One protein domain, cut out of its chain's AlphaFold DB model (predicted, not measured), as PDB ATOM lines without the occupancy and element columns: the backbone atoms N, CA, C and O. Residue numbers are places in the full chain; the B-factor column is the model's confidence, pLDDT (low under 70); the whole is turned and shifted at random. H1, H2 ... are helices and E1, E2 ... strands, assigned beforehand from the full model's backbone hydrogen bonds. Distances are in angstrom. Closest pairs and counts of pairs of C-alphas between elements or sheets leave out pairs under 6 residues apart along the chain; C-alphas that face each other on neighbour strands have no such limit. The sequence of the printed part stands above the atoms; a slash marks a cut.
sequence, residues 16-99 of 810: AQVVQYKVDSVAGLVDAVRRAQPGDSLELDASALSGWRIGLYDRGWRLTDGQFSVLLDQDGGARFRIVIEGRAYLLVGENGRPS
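AT A GLANCE: This is residues 16 to 99 of the 810 residues of the protein "Beta_helix domain-containing protein" of Proteobacteria bacterium (UniProt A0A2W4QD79). A four-stranded sheet, E1, E2, E6 and E7, forms one wall, and over one of its faces lie H1, covering E1 and E2, and the small three-stranded sheet E3, E4, E5, facing E6 and E7. The other face is bare. The printed part has 84 residues, with named elements in the order E1, H1, E2, E3, E4, E5, E6, E7; its class is mixed, helices and strands. The larger sheet, in the order E1, E2, E6, E7, is mixed, and the smaller, in the order E3, E4, E5, is antiparallel. The whole is compact and rounded, with a radius of gyration of the C-alphas of 11.5 A and spans of 28 by 28 by 22 A.

HOW THE PARTS SIT: Edge strand E1, residues 18 to 22, is parallel to E2, residues 41 to 45, at 19 degrees, with N 21 and O 43 2.8 A apart. Between them in the chain is H1, residues 26 to 34; the three make a strand-helix-strand unit, two parallel neighbour strands joined through a helix, with a right-handed crossover. H1 is on this sheet at a height of 9.9 A, over E2 and only just over E1, with 3 of its C-alphas falling there; it runs along the strands, at 1 degree to E2 on the local plane. The closest C-alphas of H1 and E1 are those of Ala 32 and Tyr 21, 6.5 A apart. Every O i to N i+4 pair in H1 is within hydrogen-bond range. E3, residues 53 to 57, E4, residues 60 to 64, and E5, residues 69 to 71, form a meander, each strand the antiparallel neighbour of the one before. N 55 and O 62 are 2.8 A apart, and N 63 and O 70 2.9 A. H1 only grazes this sheet; its C-alpha closest to E5 is that of Val 30, 6.8 A from that of Val 70. E6, residues 79 to 84, is parallel to E2 at 14 degrees, with N 81 and O 42 2.8 A apart. E6 and edge strand E7, residues 87 to 92, are an antiparallel hairpin, with N 89 and O 82 2.7 A apart. The closest C-alphas of E4 and E7, those of Trp 61 and Leu 91, are 7.7 A apart.

IN THESE COORDINATES: E1 begins at C-alpha 18, (87.570, 158.659, 111.115), and is 12.9 A long. H1 is 12.4 A and E2 13.2 A long. E3 begins at C-alpha 53, (102.504, 158.104, 94.441). E6 is 16.2 A long, and E7, 16.6 A, ends at C-alpha 92, (95.582, 171.102, 100.546).

THE WHOLE: The farthest C-alphas, of Ala 16 and Gln 67, are 33.9 A apart. The printed part has no cut and no long link. Mean pLDDT of the printed part is 78.6; residues 16 to 18, 38 to 39, 58 to 59, 66 and 74 to 78 are under 70.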
ATOM      1  N   ALA A  16      82.960 163.570 113.969       45.59
ATOM      2  CA  ALA A  16      83.325 162.944 112.703       45.59
ATOM      3  C   ALA A  16      84.048 161.622 113.016       45.59
ATOM      4  O   ALA A  16      85.057 161.625 113.723       45.59
ATOM      5  N   GLN A  17      83.476 160.490 112.606       50.06
ATOM      6  CA  GLN A  17      84.152 159.200 112.723       50.06
ATOM      7  C   GLN A  17      85.236 159.159 111.649       50.06
ATOM      8  O   GLN A  17      84.928 159.323 110.473       50.06
ATOM      9  N   VAL A  18      86.489 158.956 112.057       62.06
ATOM     10  CA  VAL A  18      87.570 158.659 111.115       62.06
ATOM     11  C   VAL A  18      87.368 157.227 110.640       62.06
ATOM     12  O   VAL A  18      87.374 156.305 111.459       62.06
ATOM     13  N   VAL A  19      87.135 157.041 109.342       72.12
ATOM     14  CA  VAL A  19      86.980 155.706 108.752       72.12
ATOM     15  C   VAL A  19      88.306 155.319 108.110       72.12
ATOM     16  O   VAL A  19      88.782 155.997 107.200       72.12
ATOM     17  N   GLN A  20      88.908 154.244 108.616       78.31
ATOM     18  CA  GLN A  20      90.151 153.694 108.084       78.31
ATOM     19  C   GLN A  20      89.844 152.651 107.009       78.31
ATOM     20  O   GLN A  20      89.097 151.699 107.251       78.31
ATOM     21  N   TYR A  21      90.456 152.813 105.842       79.50
ATOM     22  CA  TYR A  21      90.422 151.857 104.747       79.50
ATOM     23  C   TYR A  21      91.834 151.351 104.489       79.50
ATOM     24  O   TYR A  21      92.724 152.109 104.108       79.50
ATOM     25  N   LYS A  22      92.021 150.045 104.669       80.62
ATOM     26  CA  LYS A  22      93.232 149.364 104.232       80.62
ATOM     27  C   LYS A  22      93.072 148.962 102.771       80.62
ATOM     28  O   LYS A  22      92.106 148.280 102.423       80.62
ATOM     29  N   VAL A  23      93.988 149.416 101.926       80.81
ATOM     30  CA  VAL A  23      93.906 149.259 100.478       80.81
ATOM     31  C   VAL A  23      94.961 148.258 100.017       80.81
ATOM     32  O   VAL A  23      96.119 148.605  99.810       80.81
ATOM     33  N   ASP A  24      94.536 147.009  99.817       81.44
ATOM     34  CA  ASP A  24      95.409 145.923  99.344       81.44
ATOM     35  C   ASP A  24      95.337 145.721  97.810       81.44
ATOM     36  O   ASP A  24      96.004 144.852  97.253       81.44
ATOM     37  N   SER A  25      94.487 146.482  97.105       80.31
ATOM     38  CA  SER A  25      94.328 146.419  95.642       80.31
ATOM     39  C   SER A  25      93.721 147.704  95.065       80.31
ATOM     40  O   SER A  25      93.019 148.432  95.767       80.31
ATOM     41  N   VAL A  26      93.902 147.938  93.759       77.25
ATOM     42  CA  VAL A  26      93.315 149.086  93.033       77.25
ATOM     43  C   VAL A  26      91.784 149.106  93.119       77.25
ATOM     44  O   VAL A  26      91.184 150.163  93.280       77.25
ATOM     45  N   ALA A  27      91.133 147.940  93.071       80.06
ATOM     46  CA  ALA A  27      89.681 147.848  93.234       80.06
ATOM     47  C   ALA A  27      89.239 148.296  94.636       80.06
ATOM     48  O   ALA A  27      88.280 149.053  94.770       80.06
ATOM     49  N   GLY A  28      89.989 147.896  95.671       80.00
ATOM     50  CA  GLY A  28      89.767 148.361  97.040       80.00
ATOM     51  C   GLY A  28      89.953 149.872  97.189       80.00
ATOM     52  O   GLY A  28      89.210 150.502  97.939       80.00
ATOM     53  N   LEU A  29      90.887 150.464  96.436       80.56
ATOM     54  CA  LEU A  29      91.109 151.910  96.426       80.56
ATOM     55  C   LEU A  29      89.905 152.654  95.847       80.56
ATOM     56  O   LEU A  29      89.384 153.581  96.465       80.56
ATOM     57  N   VAL A  30      89.442 152.220  94.673       81.44
ATOM     58  CA  VAL A  30      88.282 152.809  93.991       81.44
ATOM     59  C   VAL A  30      87.026 152.679  94.851       81.44
ATOM     60  O   VAL A  30      86.253 153.631  94.954       81.44
ATOM     61  N   ASP A  31      86.829 151.535  95.506       80.38
ATOM     62  CA  ASP A  31      85.698 151.319  96.408       80.38
ATOM     63  C   ASP A  31      85.757 152.214  97.651       80.38
ATOM     64  O   ASP A  31      84.717 152.715  98.086       80.38
ATOM     65  N   ALA A  32      86.946 152.428  98.223       79.94
ATOM     66  CA  ALA A  32      87.128 153.320  99.365       79.94
ATOM     67  C   ALA A  32      86.796 154.772  98.994       79.94
ATOM     68  O   ALA A  32      86.031 155.427  99.700       79.94
ATOM     69  N   VAL A  33      87.299 155.239  97.847       79.56
ATOM     70  CA  VAL A  33      87.024 156.582  97.324       79.56
ATOM     71  C   VAL A  33      85.538 156.770  97.007       79.56
ATOM     72  O   VAL A  33      84.943 157.750  97.433       79.56
ATOM     73  N   ARG A  34      84.886 155.813  96.335       79.94
ATOM     74  CA  ARG A  34      83.451 155.910  95.989       79.94
ATOM     75  C   ARG A  34      82.515 155.959  97.194       79.94
ATOM     76  O   ARG A  34      81.372 156.385  97.061       79.94
ATOM     77  N   ARG A  35      82.948 155.442  98.344       74.94
ATOM     78  CA  ARG A  35      82.157 155.452  99.583       74.94
ATOM     79  C   ARG A  35      82.359 156.721 100.405       74.94
ATOM     80  O   ARG A  35      81.630 156.897 101.379       74.94
ATOM     81  N   ALA A  36      83.324 157.561 100.039       74.25
ATOM     82  CA  ALA A  36      83.587 158.825 100.700       74.25
ATOM     83  C   ALA A  36      82.394 159.775 100.538       74.25
ATOM     84  O   ALA A  36      81.904 159.964  99.427       74.25
ATOM     85  N   GLN A  37      81.928 160.379 101.632       70.88
ATOM     86  CA  GLN A  37      80.941 161.454 101.573       70.88
ATOM     87  C   GLN A  37      81.573 162.817 101.892       70.88
ATOM     88  O   GLN A  37      82.558 162.890 102.635       70.88
ATOM     89  N   PRO A  38      80.990 163.925 101.393       68.62
ATOM     90  CA  PRO A  38      81.418 165.263 101.776       68.62
ATOM     91  C   PRO A  38      81.399 165.457 103.300       68.62
ATOM     92  O   PRO A  38      80.378 165.249 103.958       68.62
ATOM     93  N   GLY A  39      82.526 165.884 103.866       67.44
ATOM     94  CA  GLY A  39      82.726 166.068 105.305       67.44
ATOM     95  C   GLY A  39      83.342 164.870 106.031       67.44
ATOM     96  O   GLY A  39      83.728 165.024 107.196       67.44
ATOM     97  N   ASP A  40      83.492 163.718 105.374       72.25
ATOM     98  CA  ASP A  40      84.194 162.575 105.954       72.25
ATOM     99  C   ASP A  40      85.690 162.873 106.116       72.25
ATOM    100  O   ASP A  40      86.316 163.575 105.317       72.25
ATOM    101  N   SER A  41      86.275 162.335 107.186       72.94
ATOM    102  CA  SER A  41      87.726 162.280 107.375       72.94
ATOM    103  C   SER A  41      88.155 160.829 107.210       72.94
ATOM    104  O   SER A  41      87.787 159.974 108.017       72.94
ATOM    105  N   LEU A  42      88.879 160.554 106.133       78.44
ATOM    106  CA  LEU A  42      89.168 159.201 105.667       78.44
ATOM    107  C   LEU A  42      90.662 158.950 105.758       78.44
ATOM    108  O   LEU A  42      91.458 159.778 105.324       78.44
ATOM    109  N   GLU A  43      91.034 157.798 106.301       83.56
ATOM    110  CA  GLU A  43      92.415 157.334 106.276       83.56
ATOM    111  C   GLU A  43      92.540 156.221 105.240       83.56
ATOM    112  O   GLU A  43      91.902 155.177 105.371       83.56
ATOM    113  N   LEU A  44      93.336 156.466 104.203       83.75
ATOM    114  CA  LEU A  44      93.637 155.500 103.154       83.75
ATOM    115  C   LEU A  44      95.051 154.975 103.374       83.75
ATOM    116  O   LEU A  44      96.013 155.695 103.122       83.75
ATOM    117  N   ASP A  45      95.183 153.730 103.821       85.06
ATOM    118  CA  ASP A  45      96.482 153.059 103.869       85.06
ATOM    119  C   ASP A  45      96.719 152.307 102.558       85.06
ATOM    120  O   ASP A  45      96.197 151.209 102.352       85.06
ATOM    121  N   ALA A  46      97.488 152.935 101.673       81.50
ATOM    122  CA  ALA A  46      97.913 152.417 100.380       81.50
ATOM    123  C   ALA A  46      99.335 151.831 100.434       81.50
ATOM    124  O   ALA A  46      99.938 151.589  99.393       81.50
ATOM    125  N   SER A  47      99.884 151.557 101.623       81.62
ATOM    126  CA  SER A  47     101.258 151.049 101.771       81.62
ATOM    127  C   SER A  47     101.485 149.674 101.128       81.62
ATOM    128  O   SER A  47     102.628 149.297 100.886       81.62
ATOM    129  N   ALA A  48     100.420 148.915 100.852       78.56
ATOM    130  CA  ALA A  48     100.497 147.647 100.124       78.56
ATOM    131  C   ALA A  48     100.648 147.828  98.599       78.56
ATOM    132  O   ALA A  48     100.969 146.867  97.899       78.56
ATOM    133  N   LEU A  49     100.424 149.039  98.080       76.12
ATOM    134  CA  LEU A  49     100.510 149.374  96.664       76.12
ATOM    135  C   LEU A  49     101.907 149.931  96.338       76.12
ATOM    136  O   LEU A  49     102.149 151.134  96.398       76.12
ATOM    137  N   SER A  50     102.848 149.048  96.001       76.25
ATOM    138  CA  SER A  50     104.219 149.445  95.645       76.25
ATOM    139  C   SER A  50     104.258 150.295  94.370       76.25
ATOM    140  O   SER A  50     103.639 149.917  93.375       76.25
ATOM    141  N   GLY A  51     105.029 151.388  94.370       76.62
ATOM    142  CA  GLY A  51     105.201 152.266  93.203       76.62
ATOM    143  C   GLY A  51     104.087 153.299  93.007       76.62
ATOM    144  O   GLY A  51     104.155 154.099  92.076       76.62
ATOM    145  N   TRP A  52     103.081 153.312  93.884       82.44
ATOM    146  CA  TRP A  52     102.039 154.331  93.880       82.44
ATOM    147  C   TRP A  52     102.537 155.615  94.546       82.44
ATOM    148  O   TRP A  52     103.194 155.586  95.580       82.44
ATOM    149  N   ARG A  53     102.185 156.757  93.964       84.25
ATOM    150  CA  ARG A  53     102.504 158.104  94.441       84.25
ATOM    151  C   ARG A  53     101.273 159.000  94.396       84.25
ATOM    152  O   ARG A  53     100.284 158.694  93.730       84.25
ATOM    153  N   ILE A  54     101.345 160.121  95.102       86.38
ATOM    154  CA  ILE A  54     100.351 161.192  94.994       86.38
ATOM    155  C   ILE A  54     100.754 162.073  93.813       86.38
ATOM    156  O   ILE A  54     101.913 162.467  93.714       86.38
ATOM    157  N   GLY A  55      99.808 162.356  92.926       81.81
ATOM    158  CA  GLY A  55      99.955 163.314  91.835       81.81
ATOM    159  C   GLY A  55      98.808 164.319  91.834       81.81
ATOM    160  O   GLY A  55      97.796 164.130  92.518       81.81
ATOM    161  N   LEU A  56      98.965 165.370  91.040       77.94
ATOM    162  CA  LEU A  56      97.946 166.383  90.811       77.94
ATOM    163  C   LEU A  56      97.710 166.470  89.302       77.94
ATOM    164  O   LEU A  56      98.662 166.582  88.540       77.94
ATOM    165  N   TYR A  57      96.454 166.329  88.874       74.06
ATOM    166  CA  TYR A  57      96.074 166.391  87.459       74.06
ATOM    167  C   TYR A  57      94.676 166.986  87.328       74.06
ATOM    168  O   TYR A  57      93.771 166.584  88.070       74.06
ATOM    169  N   ASP A  58      94.490 167.903  86.379       69.81
ATOM    170  CA  ASP A  58      93.239 168.645  86.158       69.81
ATOM    171  C   ASP A  58      92.682 169.241  87.453       69.81
ATOM    172  O   ASP A  58      91.483 169.150  87.723       69.81
ATOM    173  N   ARG A  59      93.565 169.796  88.298       69.06
ATOM    174  CA  ARG A  59      93.163 170.409  89.570       69.06
ATOM    175  C   ARG A  59      92.412 169.442  90.501       69.06
ATOM    176  O   ARG A  59      91.465 169.802  91.194       69.06
ATOM    177  N   GLY A  60      92.852 168.184  90.536       81.19
ATOM    178  CA  GLY A  60      92.351 167.179  91.469       81.19
ATOM    179  C   GLY A  60      93.447 166.225  91.926       81.19
ATOM    180  O   GLY A  60      94.219 165.704  91.116       81.19
ATOM    181  N   TRP A  61      93.512 165.969  93.233       86.19
ATOM    182  CA  TRP A  61      94.482 165.032  93.797       86.19
ATOM    183  C   TRP A  61      94.208 163.595  93.362       86.19
ATOM    184  O   TRP A  61      93.089 163.090  93.491       86.19
ATOM    185  N   ARG A  62      95.248 162.901  92.899       86.75
ATOM    186  CA  ARG A  62      95.154 161.511  92.445       86.75
ATOM    187  C   ARG A  62      96.206 160.637  93.111       86.75
ATOM    188  O   ARG A  62      97.314 161.076  93.396       86.75
ATOM    189  N   LEU A  63      95.864 159.370  93.300       86.38
ATOM    190  CA  LEU A  63      96.833 158.309  93.549       86.38
ATOM    191  C   LEU A  63      97.169 157.636  92.225       86.38
ATOM    192  O   LEU A  63      96.250 157.251  91.505       86.38
ATOM    193  N   THR A  64      98.452 157.520  91.890       80.88
ATOM    194  CA  THR A  64      98.899 156.990  90.599       80.88
ATOM    195  C   THR A  64     100.165 156.151  90.711       80.88
ATOM    196  O   THR A  64     101.064 156.512  91.459       80.88
ATOM    197  N   ASP A  65     100.272 155.068  89.948       77.62
ATOM    198  CA  ASP A  65     101.524 154.314  89.733       77.62
ATOM    199  C   ASP A  65     102.199 154.647  88.392       77.62
ATOM    200  O   ASP A  65     103.129 153.973  87.954       77.62
ATOM    201  N   GLY A  66     101.708 155.689  87.713       68.56
ATOM    202  CA  GLY A  66     102.126 156.071  86.367       68.56
ATOM    203  C   GLY A  66     101.356 155.361  85.248       68.56
ATOM    204  O   GLY A  66     101.345 155.868  84.130       68.56
ATOM    205  N   GLN A  67     100.666 154.248  85.526       70.56
ATOM    206  CA  GLN A  67      99.811 153.544  84.555       70.56
ATOM    207  C   GLN A  67      98.316 153.687  84.864       70.56
ATOM    208  O   GLN A  67      97.492 153.794  83.952       70.56
ATOM    209  N   PHE A  68      97.960 153.691  86.145       71.69
ATOM    210  CA  PHE A  68      96.610 153.852  86.657       71.69
ATOM    211  C   PHE A  68      96.566 155.047  87.592       71.69
ATOM    212  O   PHE A  68      97.428 155.189  88.449       71.69
ATOM    213  N   SER A  69      95.528 155.874  87.466       82.00
ATOM    214  CA  SER A  69      95.276 156.979  88.387       82.00
ATOM    215  C   SER A  69      93.868 156.899  88.959       82.00
ATOM    216  O   SER A  69      92.906 156.716  88.212       82.00
ATOM    217  N   VAL A  70      93.736 157.101  90.266       81.50
ATOM    218  CA  VAL A  70      92.452 157.216  90.958       81.50
ATOM    219  C   VAL A  70      92.332 158.627  91.516       81.50
ATOM    220  O   VAL A  70      93.111 159.014  92.385       81.50
ATOM    221  N   LEU A  71      91.363 159.395  91.007       83.44
ATOM    222  CA  LEU A  71      90.976 160.690  91.570       83.44
ATOM    223  C   LEU A  71      90.410 160.471  92.972       83.44
ATOM    224  O   LEU A  71      89.500 159.662  93.129       83.44
ATOM    225  N   LEU A  72      90.969 161.159  93.963       78.44
ATOM    226  CA  LEU A  72      90.673 160.920  95.372       78.44
ATOM    227  C   LEU A  72      89.349 161.531  95.814       78.44
ATOM    228  O   LEU A  72      88.639 160.913  96.595       78.44
ATOM    229  N   ASP A  73      88.997 162.705  95.300       71.31
ATOM    230  CA  ASP A  73      87.733 163.355  95.625       71.31
ATOM    231  C   ASP A  73      87.024 163.814  94.349       71.31
ATOM    232  O   ASP A  73      87.495 164.712  93.648       71.31
ATOM    233  N   GLN A  74      85.910 163.148  94.037       63.22
ATOM    234  CA  GLN A  74      85.071 163.442  92.872       63.22
ATOM    235  C   GLN A  74      83.983 164.480  93.185       63.22
ATOM    236  O   GLN A  74      83.526 165.159  92.270       63.22
ATOM    237  N   ASP A  75      83.594 164.617  94.460       63.47
ATOM    238  CA  ASP A  75      82.427 165.397  94.898       63.47
ATOM    239  C   ASP A  75      82.804 166.638  95.740       63.47
ATOM    240  O   ASP A  75      81.928 167.408  96.145       63.47
ATOM    241  N   GLY A  76      84.101 166.864  95.994       58.56
ATOM    242  CA  GLY A  76      84.655 168.125  96.505       58.56
ATOM    243  C   GLY A  76      84.447 168.377  98.001       58.56
ATOM    244  O   GLY A  76      84.237 169.519  98.418       58.56
ATOM    245  N   GLY A  77      84.482 167.340  98.839       64.62
ATOM    246  CA  GLY A  77      84.326 167.513 100.284       64.62
ATOM    247  C   GLY A  77      84.934 166.443 101.187       64.62
ATOM    248  O   GLY A  77      84.826 166.585 102.410       64.62
ATOM    249  N   ALA A  78      85.542 165.389 100.651       67.31
ATOM    250  CA  ALA A  78      86.130 164.321 101.453       67.31
ATOM    251  C   ALA A  78      87.578 164.664 101.834       67.31
ATOM    252  O   ALA A  78      88.402 165.032 101.004       67.31
ATOM    253  N   ARG A  79      87.922 164.550 103.122       80.75
ATOM    254  CA  ARG A  79      89.256 164.916 103.623       80.75
ATOM    255  C   ARG A  79      90.100 163.670 103.823       80.75
ATOM    256  O   ARG A  79      89.953 162.973 104.828       80.75
ATOM    257  N   PHE A  80      91.011 163.425 102.889       79.94
ATOM    258  CA  PHE A  80      91.889 162.262 102.922       79.94
ATOM    259  C   PHE A  80      93.165 162.512 103.730       79.94
ATOM    260  O   PHE A  80      93.821 163.549 103.607       79.94
ATOM    261  N   ARG A  81      93.518 161.521 104.547       88.88
ATOM    262  CA  ARG A  81      94.862 161.277 105.061       88.88
ATOM    263  C   ARG A  81      95.360 159.995 104.405       88.88
ATOM    264  O   ARG A  81      94.732 158.950 104.553       88.88
ATOM    265  N   ILE A  82      96.454 160.074 103.666       88.38
ATOM    266  CA  ILE A  82      96.913 158.992 102.793       88.38
ATOM    267  C   ILE A  82      98.234 158.464 103.318       88.38
ATOM    268  O   ILE A  82      99.145 159.251 103.538       88.38
ATOM    269  N   VAL A  83      98.359 157.156 103.498       88.75
ATOM    270  CA  VAL A  83      99.612 156.510 103.887       88.75
ATOM    271  C   VAL A  83     100.167 155.741 102.694       88.75
ATOM    272  O   VAL A  83      99.502 154.852 102.170       88.75
ATOM    273  N   ILE A  84     101.376 156.092 102.260       85.88
ATOM    274  CA  ILE A  84     102.120 155.414 101.192       85.88
ATOM    275  C   ILE A  84     103.497 155.081 101.740       85.88
ATOM    276  O   ILE A  84     104.157 155.953 102.302       85.88
ATOM    277  N   GLU A  85     103.921 153.824 101.597       82.38
ATOM    278  CA  GLU A  85     105.238 153.358 102.058       82.38
ATOM    279  C   GLU A  85     105.536 153.756 103.524       82.38
ATOM    280  O   GLU A  85     106.658 154.098 103.895       82.38
ATOM    281  N   GLY A  86     104.502 153.753 104.377       81.94
ATOM    282  CA  GLY A  86     104.605 154.138 105.789       81.94
ATOM    283  C   GLY A  86     104.706 155.645 106.067       81.94
ATOM    284  O   GLY A  86     104.830 156.031 107.229       81.94
ATOM    285  N   ARG A  87     104.627 156.510 105.049       87.12
ATOM    286  CA  ARG A  87     104.565 157.973 105.191       87.12
ATOM    287  C   ARG A  87     103.137 158.465 105.026       87.12
ATOM    288  O   ARG A  87     102.465 158.088 104.073       87.12
ATOM    289  N   ALA A  88     102.687 159.313 105.946       91.88
ATOM    290  CA  ALA A  88     101.350 159.889 105.909       91.88
ATOM    291  C   ALA A  88     101.349 161.293 105.289       91.88
ATOM    292  O   ALA A  88     102.192 162.132 105.617       91.88
ATOM    293  N   TYR A  89     100.360 161.528 104.432       92.75
ATOM    294  CA  TYR A  89     100.170 162.728 103.635       92.75
ATOM    295  C   TYR A  89      98.784 163.325 103.878       92.75
ATOM    296  O   TYR A  89      97.775 162.614 103.870       92.75
ATOM    297  N   LEU A  90      98.730 164.642 104.047       93.88
ATOM    298  CA  LEU A  90      97.508 165.436 103.971       93.88
ATOM    299  C   LEU A  90      97.574 166.333 102.742       93.88
ATOM    300  O   LEU A  90      98.651 166.769 102.347       93.88
ATOM    301  N   LEU A  91      96.416 166.618 102.158       92.56
ATOM    302  CA  LEU A  91      96.303 167.326 100.887       92.56
ATOM    303  C   LEU A  91      95.594 168.665 101.088       92.56
ATOM    304  O   LEU A  91      94.568 168.713 101.775       92.56
ATOM    305  N   VAL A  92      96.125 169.734 100.497       91.75
ATOM    306  CA  VAL A  92      95.582 171.102 100.546       91.75
ATOM    307  C   VAL A  92      95.326 171.611  99.129       91.75
ATOM    308  O   VAL A  92      96.146 171.396  98.242       91.75
ATOM    309  N   GLY A  93      94.194 172.291  98.926       86.44
ATOM    310  CA  GLY A  93      93.711 172.704  97.604       86.44
ATOM    311  C   GLY A  93      93.107 171.552  96.806       86.44
ATOM    312  O   GLY A  93      93.218 170.400  97.217       86.44
ATOM    313  N   GLU A  94      92.454 171.865  95.686       81.06
ATOM    314  CA  GLU A  94      92.052 170.890  94.659       81.06
ATOM    315  C   GLU A  94      91.288 169.665  95.185       81.06
ATOM    316  O   GLU A  94      91.723 168.518  95.079       81.06
ATOM    317  N   ASN A  95      90.134 169.939  95.806       76.38
ATOM    318  CA  ASN A  95      89.274 168.987  96.531       76.38
ATOM    319  C   ASN A  95      89.917 168.354  97.781       76.38
ATOM    320  O   ASN A  95      89.329 167.507  98.443       76.38
ATOM    321  N   GLY A  96      91.116 168.791  98.153       83.75
ATOM    322  CA  GLY A  96      91.695 168.552  99.463       83.75
ATOM    323  C   GLY A  96      91.138 169.508 100.518       83.75
ATOM    324  O   GLY A  96      90.011 170.006 100.481       83.75
ATOM    325  N   ARG A  97      91.964 169.783 101.520       88.25
ATOM    326  CA  ARG A  97      91.629 170.735 102.574       88.25
ATOM    327  C   ARG A  97      91.634 172.168 102.030       88.25
ATOM    328  O   ARG A  97      92.522 172.512 101.254       88.25
ATOM    329  N   PRO A  98      90.692 173.025 102.459       85.25
ATOM    330  CA  PRO A  98      90.548 174.373 101.904       85.25
ATOM    331  C   PRO A  98      91.629 175.356 102.375       85.25
ATOM    332  O   PRO A  98      91.765 176.423 101.789       85.25
ATOM    333  N   SER A  99      92.367 175.030 103.439       90.88
ATOM    334  CA  SER A  99      93.452 175.868 103.955       90.88
ATOM    335  C   SER A  99      94.580 175.018 104.535       90.88
ATOM    336  O   SER A  99      94.348 173.896 105.010       90.88
TER     337      SER A  99